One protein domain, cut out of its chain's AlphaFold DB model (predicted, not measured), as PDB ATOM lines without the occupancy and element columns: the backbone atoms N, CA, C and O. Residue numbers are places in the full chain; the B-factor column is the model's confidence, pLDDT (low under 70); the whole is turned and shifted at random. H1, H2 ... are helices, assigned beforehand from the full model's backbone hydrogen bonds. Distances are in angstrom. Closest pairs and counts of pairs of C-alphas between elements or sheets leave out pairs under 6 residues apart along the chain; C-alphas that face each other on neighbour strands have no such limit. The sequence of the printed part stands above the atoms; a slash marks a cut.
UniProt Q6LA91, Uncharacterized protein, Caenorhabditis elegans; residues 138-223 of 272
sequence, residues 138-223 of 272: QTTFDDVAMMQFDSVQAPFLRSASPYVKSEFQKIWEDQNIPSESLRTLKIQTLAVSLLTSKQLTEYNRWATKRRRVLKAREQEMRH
ATOM      1  N   GLN A 138     212.922 232.421 225.900       54.13
ATOM      2  CA  GLN A 138     214.153 232.322 226.681       54.13
ATOM      3  C   GLN A 138     214.535 230.860 226.969       54.13
ATOM      4  O   GLN A 138     214.525 230.391 228.112       54.13
ATOM      5  N   THR A 139     214.899 230.097 225.931       57.83
ATOM      6  CA  THR A 139     215.811 228.954 226.135       57.83
ATOM      7  C   THR A 139     217.215 229.513 226.308       57.83
ATOM      8  O   THR A 139     217.896 229.821 225.324       57.83
ATOM      9  N   THR A 140     217.639 229.695 227.555       57.89
ATOM     10  CA  THR A 140     218.966 230.239 227.842       57.89
ATOM     11  C   THR A 140     220.041 229.210 227.491       57.89
ATOM     12  O   THR A 140     219.800 228.004 227.434       57.89
ATOM     13  N   PHE A 141     221.263 229.668 227.228       56.73
ATOM     14  CA  PHE A 141     222.382 228.738 227.074       56.73
ATOM     15  C   PHE A 141     222.585 227.902 228.347       56.73
ATOM     16  O   PHE A 141     222.942 226.729 228.260       56.73
ATOM     17  N   ASP A 142     222.299 228.485 229.509       59.08
ATOM     18  CA  ASP A 142     222.416 227.825 230.807       59.08
ATOM     19  C   ASP A 142     221.390 226.699 230.948       59.08
ATOM     20  O   ASP A 142     221.750 225.614 231.396       59.08
ATOM     21  N   ASP A 143     220.168 226.892 230.444       60.91
ATOM     22  CA  ASP A 143     219.168 225.829 230.315       60.91
ATOM     23  C   ASP A 143     219.727 224.637 229.501       60.91
ATOM     24  O   ASP A 143     219.596 223.477 229.900       60.91
ATOM     25  N   VAL A 144     220.407 224.915 228.377       59.34
ATOM     26  CA  VAL A 144     221.024 223.895 227.500       59.34
ATOM     27  C   VAL A 144     222.239 223.226 228.136       59.34
ATOM     28  O   VAL A 144     222.430 222.016 227.989       59.34
ATOM     29  N   ALA A 145     223.058 223.989 228.853       56.12
ATOM     30  CA  ALA A 145     224.284 223.501 229.461       56.12
ATOM     31  C   ALA A 145     224.020 222.684 230.734       56.12
ATOM     32  O   ALA A 145     224.648 221.643 230.932       56.12
ATOM     33  N   MET A 146     223.092 223.132 231.584       58.74
ATOM     34  CA  MET A 146     222.938 222.618 232.947       58.74
ATOM     35  C   MET A 146     222.017 221.405 233.063       58.74
ATOM     36  O   MET A 146     222.067 220.745 234.095       58.74
ATOM     37  N   MET A 147     221.206 221.079 232.047       60.22
ATOM     38  CA  MET A 147     220.227 219.967 232.062       60.22
ATOM     39  C   MET A 147     219.185 219.987 233.194       60.22
ATOM     40  O   MET A 147     218.404 219.047 233.314       60.22
ATOM     41  N   GLN A 148     219.143 221.007 234.044       61.83
ATOM     42  CA  GLN A 148     218.319 220.976 235.252       61.83
ATOM     43  C   GLN A 148     216.884 221.431 234.964       61.83
ATOM     44  O   GLN A 148     216.438 222.469 235.438       61.83
ATOM     45  N   PHE A 149     216.149 220.646 234.173       67.86
ATOM     46  CA  PHE A 149     214.684 220.764 234.077       67.86
ATOM     47  C   PHE A 149     213.981 219.921 235.129       67.86
ATOM     48  O   PHE A 149     212.900 220.281 235.597       67.86
ATOM     49  N   ASP A 150     214.615 218.802 235.458       75.23
ATOM     50  CA  ASP A 150     214.069 217.704 236.230       75.23
ATOM     51  C   ASP A 150     214.359 217.971 237.709       75.23
ATOM     52  O   ASP A 150     215.362 217.540 238.272       75.23
ATOM     53  N   SER A 151     213.518 218.812 238.309       80.64
ATOM     54  CA  SER A 151     213.639 219.241 239.697       80.64
ATOM     55  C   SER A 151     212.264 219.427 240.313       80.64
ATOM     56  O   SER A 151     211.336 219.927 239.674       80.64
ATOM     57  N   VAL A 152     212.150 219.120 241.605       81.99
ATOM     58  CA  VAL A 152     210.949 219.387 242.419       81.99
ATOM     59  C   VAL A 152     210.560 220.873 242.452       81.99
ATOM     60  O   VAL A 152     209.460 221.216 242.882       81.99
ATOM     61  N   GLN A 153     211.449 221.756 241.982       82.78
ATOM     62  CA  GLN A 153     211.225 223.194 241.821       82.78
ATOM     63  C   GLN A 153     210.573 223.576 240.479       82.78
ATOM     64  O   GLN A 153     210.350 224.765 240.231       82.78
ATOM     65  N   ALA A 154     210.267 222.609 239.605       87.90
ATOM     66  CA  ALA A 154     209.624 222.872 238.322       87.90
ATOM     67  C   ALA A 154     208.314 223.672 238.505       87.90
ATOM     68  O   ALA A 154     207.561 223.392 239.442       87.90
ATOM     69  N   PRO A 155     208.006 224.649 237.623       88.42
ATOM     70  CA  PRO A 155     206.860 225.547 237.797       88.42
ATOM     71  C   PRO A 155     205.540 224.819 238.080       88.42
ATOM     72  O   PRO A 155     204.896 225.111 239.085       88.42
ATOM     73  N   PHE A 156     205.242 223.775 237.297       92.53
ATOM     74  CA  PHE A 156     204.011 222.984 237.398       92.53
ATOM     75  C   PHE A 156     203.856 222.204 238.715       92.53
ATOM     76  O   PHE A 156     202.759 221.757 239.053       92.53
ATOM     77  N   LEU A 157     204.939 222.051 239.486       94.15
ATOM     78  CA  LEU A 157     204.931 221.390 240.788       94.15
ATOM     79  C   LEU A 157     204.826 222.361 241.965       94.15
ATOM     80  O   LEU A 157     204.669 221.902 243.094       94.15
ATOM     81  N   ARG A 158     204.869 223.686 241.762       91.04
ATOM     82  CA  ARG A 158     204.879 224.664 242.871       91.04
ATOM     83  C   ARG A 158     203.717 224.460 243.843       91.04
ATOM     84  O   ARG A 158     203.948 224.353 245.047       91.04
ATOM     85  N   SER A 159     202.502 224.325 243.311       92.31
ATOM     86  CA  SER A 159     201.272 224.081 244.078       92.31
ATOM     87  C   SER A 159     200.921 222.597 244.248       92.31
ATOM     88  O   SER A 159     199.837 222.285 244.733       92.31
ATOM     89  N   ALA A 160     201.778 221.671 243.804       93.20
ATOM     90  CA  ALA A 160     201.514 220.238 243.904       93.20
ATOM     91  C   ALA A 160     201.737 219.719 245.333       93.20
ATOM     92  O   ALA A 160     202.580 220.237 246.074       93.20
ATOM     93  N   SER A 161     201.004 218.665 245.702       95.37
ATOM     94  CA  SER A 161     201.183 217.997 246.991       95.37
ATOM     95  C   SER A 161     202.570 217.334 247.089       95.37
ATOM     96  O   SER A 161     203.175 217.012 246.060       95.37
ATOM     97  N   PRO A 162     203.090 217.088 248.308       94.54
ATOM     98  CA  PRO A 162     204.352 216.367 248.491       94.54
ATOM     99  C   PRO A 162     204.354 214.986 247.825       94.54
ATOM    100  O   PRO A 162     205.364 214.588 247.253       94.54
ATOM    101  N   TYR A 163     203.206 214.298 247.838       95.13
ATOM    102  CA  TYR A 163     203.031 213.017 247.155       95.13
ATOM    103  C   TYR A 163     203.278 213.145 245.648       95.13
ATOM    104  O   TYR A 163     204.152 212.464 245.118       95.13
ATOM    105  N   VAL A 164     202.601 214.084 244.974       95.49
ATOM    106  CA  VAL A 164     202.790 214.310 243.531       95.49
ATOM    107  C   VAL A 164     204.249 214.656 243.229       95.49
ATOM    108  O   VAL A 164     204.840 214.059 242.335       95.49
ATOM    109  N   LYS A 165     204.875 215.547 244.010       94.98
ATOM    110  CA  LYS A 165     206.304 215.885 243.848       94.98
ATOM    111  C   LYS A 165     207.207 214.652 243.935       94.98
ATOM    112  O   LYS A 165     208.121 214.522 243.126       94.98
ATOM    113  N   SER A 166     206.931 213.751 244.880       94.45
ATOM    114  CA  SER A 166     207.711 212.525 245.062       94.45
ATOM    115  C   SER A 166     207.587 211.559 243.882       94.45
ATOM    116  O   SER A 166     208.583 210.953 243.499       94.45
ATOM    117  N   GLU A 167     206.414 211.456 243.248       94.62
ATOM    118  CA  GLU A 167     206.230 210.601 242.068       94.62
ATOM    119  C   GLU A 167     207.054 211.098 240.871       94.62
ATOM    120  O   GLU A 167     207.725 210.309 240.206       94.62
ATOM    121  N   PHE A 168     207.092 212.415 240.636       94.62
ATOM    122  CA  PHE A 168     207.949 212.991 239.591       94.62
ATOM    123  C   PHE A 168     209.433 212.800 239.905       94.62
ATOM    124  O   PHE A 168     210.205 212.415 239.027       94.62
ATOM    125  N   GLN A 169     209.826 213.019 241.163       92.32
ATOM    126  CA  GLN A 169     211.205 212.848 241.613       92.32
ATOM    127  C   GLN A 169     211.711 211.417 241.396       92.32
ATOM    128  O   GLN A 169     212.810 211.249 240.873       92.32
ATOM    129  N   LYS A 170     210.891 210.394 241.684       92.20
ATOM    130  CA  LYS A 170     211.232 208.987 241.410       92.20
ATOM    131  C   LYS A 170     211.609 208.771 239.945       92.20
ATOM    132  O   LYS A 170     212.635 208.160 239.670       92.20
ATOM    133  N   ILE A 171     210.814 209.293 239.007       91.45
ATOM    134  CA  ILE A 171     211.078 209.135 237.567       91.45
ATOM    135  C   ILE A 171     212.314 209.931 237.140       91.45
ATOM    136  O   ILE A 171     213.040 209.491 236.255       91.45
ATOM    137  N   TRP A 172     212.573 211.095 237.733       88.24
ATOM    138  CA  TRP A 172     213.758 211.899 237.421       88.24
ATOM    139  C   TRP A 172     215.059 211.281 237.931       88.24
ATOM    140  O   TRP A 172     216.069 211.326 237.232       88.24
ATOM    141  N   GLU A 173     215.031 210.659 239.106       86.85
ATOM    142  CA  GLU A 173     216.204 210.044 239.730       86.85
ATOM    143  C   GLU A 173     216.443 208.602 239.263       86.85
ATOM    144  O   GLU A 173     217.561 208.098 239.399       86.85
ATOM    145  N   ASP A 174     215.441 207.955 238.654       87.11
ATOM    146  CA  ASP A 174     215.549 206.589 238.139       87.11
ATOM    147  C   ASP A 174     216.629 206.483 237.046       87.11
ATOM    148  O   ASP A 174     216.483 206.970 235.916       87.11
ATOM    149  N   GLN A 175     217.738 205.833 237.405       81.30
ATOM    150  CA  GLN A 175     218.880 205.566 236.528       81.30
ATOM    151  C   GLN A 175     218.644 204.373 235.597       81.30
ATOM    152  O   GLN A 175     219.393 204.189 234.638       81.30
ATOM    153  N   ASN A 176     217.613 203.568 235.857       84.21
ATOM    154  CA  ASN A 176     217.341 202.352 235.102       84.21
ATOM    155  C   ASN A 176     216.499 202.611 233.851       84.21
ATOM    156  O   ASN A 176     216.301 201.691 233.064       84.21
ATOM    157  N   ILE A 177     216.022 203.844 233.632       82.09
ATOM    158  CA  ILE A 177     215.262 204.185 232.428       82.09
ATOM    159  C   ILE A 177     216.205 204.160 231.207       82.09
ATOM    160  O   ILE A 177     217.088 205.018 231.098       82.09
ATOM    161  N   PRO A 178     216.029 203.218 230.261       77.30
ATOM    162  CA  PRO A 178     216.994 202.951 229.189       77.30
ATOM    163  C   PRO A 178     217.148 204.073 228.149       77.30
ATOM    164  O   PRO A 178     218.170 204.118 227.446       77.30
ATOM    165  N   SER A 179     216.162 204.969 228.029       77.22
ATOM    166  CA  SER A 179     216.177 206.095 227.091       77.22
ATOM    167  C   SER A 179     215.491 207.347 227.644       77.22
ATOM    168  O   SER A 179     214.568 207.290 228.455       77.22
ATOM    169  N   GLU A 180     215.916 208.508 227.143       80.47
ATOM    170  CA  GLU A 180     215.298 209.791 227.494       80.47
ATOM    171  C   GLU A 180     213.888 209.951 226.908       80.47
ATOM    172  O   GLU A 180     213.040 210.633 227.487       80.47
ATOM    173  N   SER A 181     213.616 209.277 225.789       81.21
ATOM    174  CA  SER A 181     212.273 209.167 225.219       81.21
ATOM    175  C   SER A 181     211.314 208.484 226.181       81.21
ATOM    176  O   SER A 181     210.257 209.027 226.497       81.21
ATOM    177  N   LEU A 182     211.721 207.339 226.732       85.50
ATOM    178  CA  LEU A 182     210.919 206.617 227.706       85.50
ATOM    179  C   LEU A 182     210.773 207.410 229.008       85.50
ATOM    180  O   LEU A 182     209.686 207.441 229.579       85.50
ATOM    181  N   ARG A 183     211.824 208.112 229.456       88.49
ATOM    182  CA  ARG A 183     211.725 209.025 230.608       88.49
ATOM    183  C   ARG A 183     210.673 210.101 230.355       88.49
ATOM    184  O   ARG A 183     209.798 210.315 231.188       88.49
ATOM    185  N   THR A 184     210.728 210.743 229.189       88.35
ATOM    186  CA  THR A 184     209.770 211.777 228.780       88.35
ATOM    187  C   THR A 184     208.346 211.236 228.741       88.35
ATOM    188  O   THR A 184     207.445 211.881 229.273       88.35
ATOM    189  N   LEU A 185     208.155 210.038 228.186       88.19
ATOM    190  CA  LEU A 185     206.861 209.370 228.144       88.19
ATOM    191  C   LEU A 185     206.330 209.086 229.556       88.19
ATOM    192  O   LEU A 185     205.213 209.484 229.866       88.19
ATOM    193  N   LYS A 186     207.142 208.493 230.442       91.29
ATOM    194  CA  LYS A 186     206.759 208.231 231.842       91.29
ATOM    195  C   LYS A 186     206.372 209.515 232.586       91.29
ATOM    196  O   LYS A 186     205.355 209.539 233.274       91.29
ATOM    197  N   ILE A 187     207.139 210.597 232.415       92.50
ATOM    198  CA  ILE A 187     206.827 211.916 232.994       92.50
ATOM    199  C   ILE A 187     205.492 212.445 232.449       92.50
ATOM    200  O   ILE A 187     204.691 212.983 233.209       92.50
ATOM    201  N   GLN A 188     205.252 212.322 231.141       92.93
ATOM    202  CA  GLN A 188     204.007 212.767 230.512       92.93
ATOM    203  C   GLN A 188     202.802 211.974 231.013       92.93
ATOM    204  O   GLN A 188     201.780 212.574 231.341       92.93
ATOM    205  N   THR A 189     202.932 210.655 231.128       92.66
ATOM    206  CA  THR A 189     201.901 209.789 231.708       92.66
ATOM    207  C   THR A 189     201.556 210.227 233.126       92.66
ATOM    208  O   THR A 189     200.383 210.419 233.442       92.66
ATOM    209  N   LEU A 190     202.572 210.474 233.957       94.12
ATOM    210  CA  LEU A 190     202.377 210.950 235.324       94.12
ATOM    211  C   LEU A 190     201.710 212.334 235.377       94.12
ATOM    212  O   LEU A 190     200.883 212.606 236.244       94.12
ATOM    213  N   ALA A 191     202.057 213.216 234.439       94.67
ATOM    214  CA  ALA A 191     201.472 214.546 234.348       94.67
ATOM    215  C   ALA A 191     199.977 214.507 234.036       94.67
ATOM    216  O   ALA A 191     199.207 215.211 234.685       94.67
ATOM    217  N   VAL A 192     199.562 213.672 233.086       94.11
ATOM    218  CA  VAL A 192     198.149 213.535 232.717       94.11
ATOM    219  C   VAL A 192     197.333 212.885 233.839       94.11
ATOM    220  O   VAL A 192     196.169 213.235 234.005       94.11
ATOM    221  N   SER A 193     197.928 211.983 234.630       94.10
ATOM    222  CA  SER A 193     197.212 211.284 235.703       94.10
ATOM    223  C   SER A 193     197.122 212.061 237.021       94.10
ATOM    224  O   SER A 193     196.103 211.966 237.703       94.10
ATOM    225  N   LEU A 194     198.157 212.823 237.404       94.93
ATOM    226  CA  LEU A 194     198.242 213.441 238.738       94.93
ATOM    227  C   LEU A 194     198.033 214.957 238.775       94.93
ATOM    228  O   LEU A 194     197.783 215.505 239.852       94.93
ATOM    229  N   LEU A 195     198.197 215.667 237.655       95.41
ATOM    230  CA  LEU A 195     198.148 217.129 237.660       95.41
ATOM    231  C   LEU A 195     196.731 217.658 237.444       95.41
ATOM    232  O   LEU A 195     195.958 217.166 236.627       95.41
ATOM    233  N   THR A 196     196.412 218.749 238.139       95.10
ATOM    234  CA  THR A 196     195.203 219.538 237.867       95.10
ATOM    235  C   THR A 196     195.302 220.251 236.514       95.10
ATOM    236  O   THR A 196     196.396 220.498 236.013       95.10
ATOM    237  N   SER A 197     194.171 220.688 235.950       93.80
ATOM    238  CA  SER A 197     194.131 221.420 234.667       93.80
ATOM    239  C   SER A 197     195.082 222.635 234.612       93.80
ATOM    240  O   SER A 197     195.810 222.835 233.632       93.80
ATOM    241  N   LYS A 198     195.170 223.408 235.708       93.45
ATOM    242  CA  LYS A 198     196.106 224.540 235.817       93.45
ATOM    243  C   LYS A 198     197.567 224.079 235.756       93.45
ATOM    244  O   LYS A 198     198.355 224.625 234.990       93.45
ATOM    245  N   GLN A 199     197.918 223.048 236.524       95.09
ATOM    246  CA  GLN A 199     199.271 222.488 236.542       95.09
ATOM    247  C   GLN A 199     199.639 221.838 235.207       95.09
ATOM    248  O   GLN A 199     200.771 221.975 234.760       95.09
ATOM    249  N   LEU A 200     198.689 221.185 234.536       94.95
ATOM    250  CA  LEU A 200     198.906 220.571 233.228       94.95
ATOM    251  C   LEU A 200     199.225 221.624 232.153       94.95
ATOM    252  O   LEU A 200     200.064 221.398 231.283       94.95
ATOM    253  N   THR A 201     198.628 222.815 232.251       92.85
ATOM    254  CA  THR A 201     198.965 223.955 231.382       92.85
ATOM    255  C   THR A 201     200.415 224.407 231.587       92.85
ATOM    256  O   THR A 201     201.156 224.597 230.620       92.85
ATOM    257  N   GLU A 202     200.853 224.529 232.842       91.43
ATOM    258  CA  GLU A 202     202.246 224.852 233.175       91.43
ATOM    259  C   GLU A 202     203.210 223.732 232.754       91.43
ATOM    260  O   GLU A 202     204.294 224.006 232.234       91.43
ATOM    261  N   TYR A 203     202.796 222.472 232.914       93.79
ATOM    262  CA  TYR A 203     203.541 221.298 232.475       93.79
ATOM    263  C   TYR A 203     203.757 221.322 230.963       93.79
ATOM    264  O   TYR A 203     204.886 221.157 230.521       93.79
ATOM    265  N   ASN A 204     202.729 221.606 230.162       92.12
ATOM    266  CA  ASN A 204     202.855 221.676 228.704       92.12
ATOM    267  C   ASN A 204     203.855 222.758 228.260       92.12
ATOM    268  O   ASN A 204     204.661 222.530 227.347       92.12
ATOM    269  N   ARG A 205     203.868 223.916 228.939       88.92
ATOM    270  CA  ARG A 205     204.874 224.970 228.714       88.92
ATOM    271  C   ARG A 205     206.281 224.481 229.077       88.92
ATOM    272  O   ARG A 205     207.202 224.600 228.265       88.92
ATOM    273  N   TRP A 206     206.446 223.882 230.258       89.95
ATOM    274  CA  TRP A 206     207.719 223.311 230.713       89.95
ATOM    275  C   TRP A 206     208.221 222.193 229.787       89.95
ATOM    276  O   TRP A 206     209.378 222.220 229.375       89.95
ATOM    277  N   ALA A 207     207.354 221.267 229.380       90.18
ATOM    278  CA  ALA A 207     207.670 220.137 228.511       90.18
ATOM    279  C   ALA A 207     208.108 220.609 227.120       90.18
ATOM    280  O   ALA A 207     209.063 220.079 226.548       90.18
ATOM    281  N   THR A 208     207.473 221.663 226.598       86.38
ATOM    282  CA  THR A 208     207.882 222.305 225.341       86.38
ATOM    283  C   THR A 208     209.280 222.912 225.456       86.38
ATOM    284  O   THR A 208     210.127 222.661 224.591       86.38
ATOM    285  N   LYS A 209     209.557 223.663 226.532       83.06
ATOM    286  CA  LYS A 209     210.890 224.233 226.793       83.06
ATOM    287  C   LYS A 209     211.944 223.129 226.935       83.06
ATOM    288  O   LYS A 209     212.957 223.163 226.236       83.06
ATOM    289  N   ARG A 210     211.668 222.106 227.752       86.69
ATOM    290  CA  ARG A 210     212.524 220.926 227.960       86.69
ATOM    291  C   ARG A 210     212.855 220.237 226.639       86.69
ATOM    292  O   ARG A 210     214.027 220.014 226.354       86.69
ATOM    293  N   ARG A 211     211.860 219.981 225.782       83.30
ATOM    294  CA  ARG A 211     212.067 219.357 224.463       83.30
ATOM    295  C   ARG A 211     212.984 220.189 223.565       83.30
ATOM    296  O   ARG A 211     213.900 219.637 222.958       83.30
ATOM    297  N   ARG A 212     212.764 221.508 223.480       81.98
ATOM    298  CA  ARG A 212     213.624 222.414 222.690       81.98
ATOM    299  C   ARG A 212     215.067 222.362 223.177       81.98
ATOM    300  O   ARG A 212     215.987 222.283 222.368       81.98
ATOM    301  N   VAL A 213     215.248 222.356 224.491       80.77
ATOM    302  CA  VAL A 213     216.569 222.358 225.105       80.77
ATOM    303  C   VAL A 213     217.288 221.021 224.928       80.77
ATOM    304  O   VAL A 213     218.447 221.017 224.512       80.77
ATOM    305  N   LEU A 214     216.617 219.892 225.166       80.66
ATOM    306  CA  LEU A 214     217.190 218.566 224.926       80.66
ATOM    307  C   LEU A 214     217.615 218.406 223.461       80.66
ATOM    308  O   LEU A 214     218.725 217.949 223.196       80.66
ATOM    309  N   LYS A 215     216.791 218.878 222.517       81.36
ATOM    310  CA  LYS A 215     217.121 218.881 221.086       81.36
ATOM    311  C   LYS A 215     218.329 219.765 220.766       81.36
ATOM    312  O   LYS A 215     219.214 219.345 220.025       81.36
ATOM    313  N   ALA A 216     218.397 220.976 221.324       79.07
ATOM    314  CA  ALA A 216     219.546 221.865 221.142       79.07
ATOM    315  C   ALA A 216     220.833 221.243 221.706       79.07
ATOM    316  O   ALA A 216     221.885 221.288 221.074       79.07
ATOM    317  N   ARG A 217     220.744 220.591 222.866       78.45
ATOM    318  CA  ARG A 217     221.871 219.893 223.482       78.45
ATOM    319  C   ARG A 217     222.336 218.702 222.657       78.45
ATOM    320  O   ARG A 217     223.536 218.529 222.462       78.45
ATOM    321  N   GLU A 218     221.403 217.906 222.144       79.47
ATOM    322  CA  GLU A 218     221.713 216.821 221.220       79.47
ATOM    323  C   GLU A 218     222.478 217.363 220.010       79.47
ATOM    324  O   GLU A 218     223.524 216.819 219.668       79.47
ATOM    325  N   GLN A 219     222.021 218.479 219.427       80.88
ATOM    326  CA  GLN A 219     222.698 219.150 218.315       80.88
ATOM    327  C   GLN A 219     224.123 219.596 218.665       80.88
ATOM    328  O   GLN A 219     225.034 219.320 217.887       80.88
ATOM    329  N   GLU A 220     224.340 220.219 219.828       78.75
ATOM    330  CA  GLU A 220     225.690 220.579 220.296       78.75
ATOM    331  C   GLU A 220     226.586 219.336 220.424       78.75
ATOM    332  O   GLU A 220     227.756 219.352 220.034       78.75
ATOM    333  N   MET A 221     226.025 218.231 220.919       82.81
ATOM    334  CA  MET A 221     226.737 216.971 221.128       82.81
ATOM    335  C   MET A 221     226.896 216.127 219.857       82.81
ATOM    336  O   MET A 221     227.606 215.125 219.906       82.81
ATOM    337  N   ARG A 222     226.284 216.478 218.713       84.50
ATOM    338  CA  ARG A 222     226.327 215.646 217.489       84.50
ATOM    339  C   ARG A 222     227.745 215.306 217.061       84.50
ATOM    340  O   ARG A 222     228.011 214.152 216.741       84.50
ATOM    341  N   HIS A 223     228.636 216.289 217.143       84.11
ATOM    342  CA  HIS A 223     230.032 216.181 216.725       84.11
ATOM    343  C   HIS A 223     230.940 215.453 217.719       84.11
ATOM    344  O   HIS A 223     232.120 215.309 217.421       84.11
TER     345      HIS A 223
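What this domain is: This is residues 138 to 223 of the 272 residues of an uncharacterized protein of Caenorhabditis elegans (UniProt Q6LA91). The long helix H4 runs beside a hairpin of two shorter helices, H3 and H2; the three run back and forth, nearly aligned, with their centres at the corners of a triangle and H3 next to both of the others. The stretch of residues 147 to 161 runs back along the open side between H4 and H2, with Phe 149 and Phe 156 beside H4, and the short helix H1 crosses H4 beyond the hairpin. The printed part has 86 residues with four named helices, in the order H1, H2, H3, H4, and no named strand; the class is all helix. The whole is compact, with a radius of gyration of the C-alphas of 13.0 A, and spans 41 by 31 by 17 A.

Where its parts are: H4, the longest helix, holds residues 197 to 221 and measures 35.6 A from C-alpha 197 at (194.131, 221.420, 234.667) to C-alpha 221 at (226.737, 216.971, 221.128). H3 holds residues 180 to 194, 20.8 A from first to last C-alpha. H2 holds residues 162 to 173, 16.0 A in length. H1 holds residues 141 to 146, 8.5 A long, and begins with C-alpha 141 at (222.382, 228.738, 227.074).

How they stand to each other: H4 and H3 form a helical hairpin. They only just touch, with 3 pairs of C-alphas within 8 A, by residues 200 to 203 of H4 and 191 to 192 of H3; the closest C-alphas, of Leu 200 and Ala 191, are 6.6 A apart. They run opposite ways at a shallow tilt of 6 degrees. H3 and H2 form a second helical hairpin, opposite ways at a shallow tilt of 9 degrees. They touch, and their closest C-alphas, of Leu 194 and Val 164, are 6.7 A apart. H1 touches residues 213 to 217 of H4; the closest C-alphas, of Val 144 and Val 213, are 5.3 A apart. Their lines are about perpendicular, at 89 degrees. H2 and H4 are apart, and so are H1 and H3, and H1 and H2. The helix packing is mostly aligned, but only just, with 2 of 3 touching pairs at a shallow tilt. In H1, H2, H3 and H4 every O i to N i+4 pair is within hydrogen-bond range.

The domain as a whole: The outline is flat, but only just. The two C-alphas farthest apart, of Ser 161 and His 223, are 41.9 A from each other. The printed part has no cut. The link from H1 to H2 is long, with 15 residues; that from H2 to H3 is short, with 6, and that from H3 to H4 is tight, with 2. The mean pLDDT of the printed part is 84.2, and residues 138 to 149 are under 70.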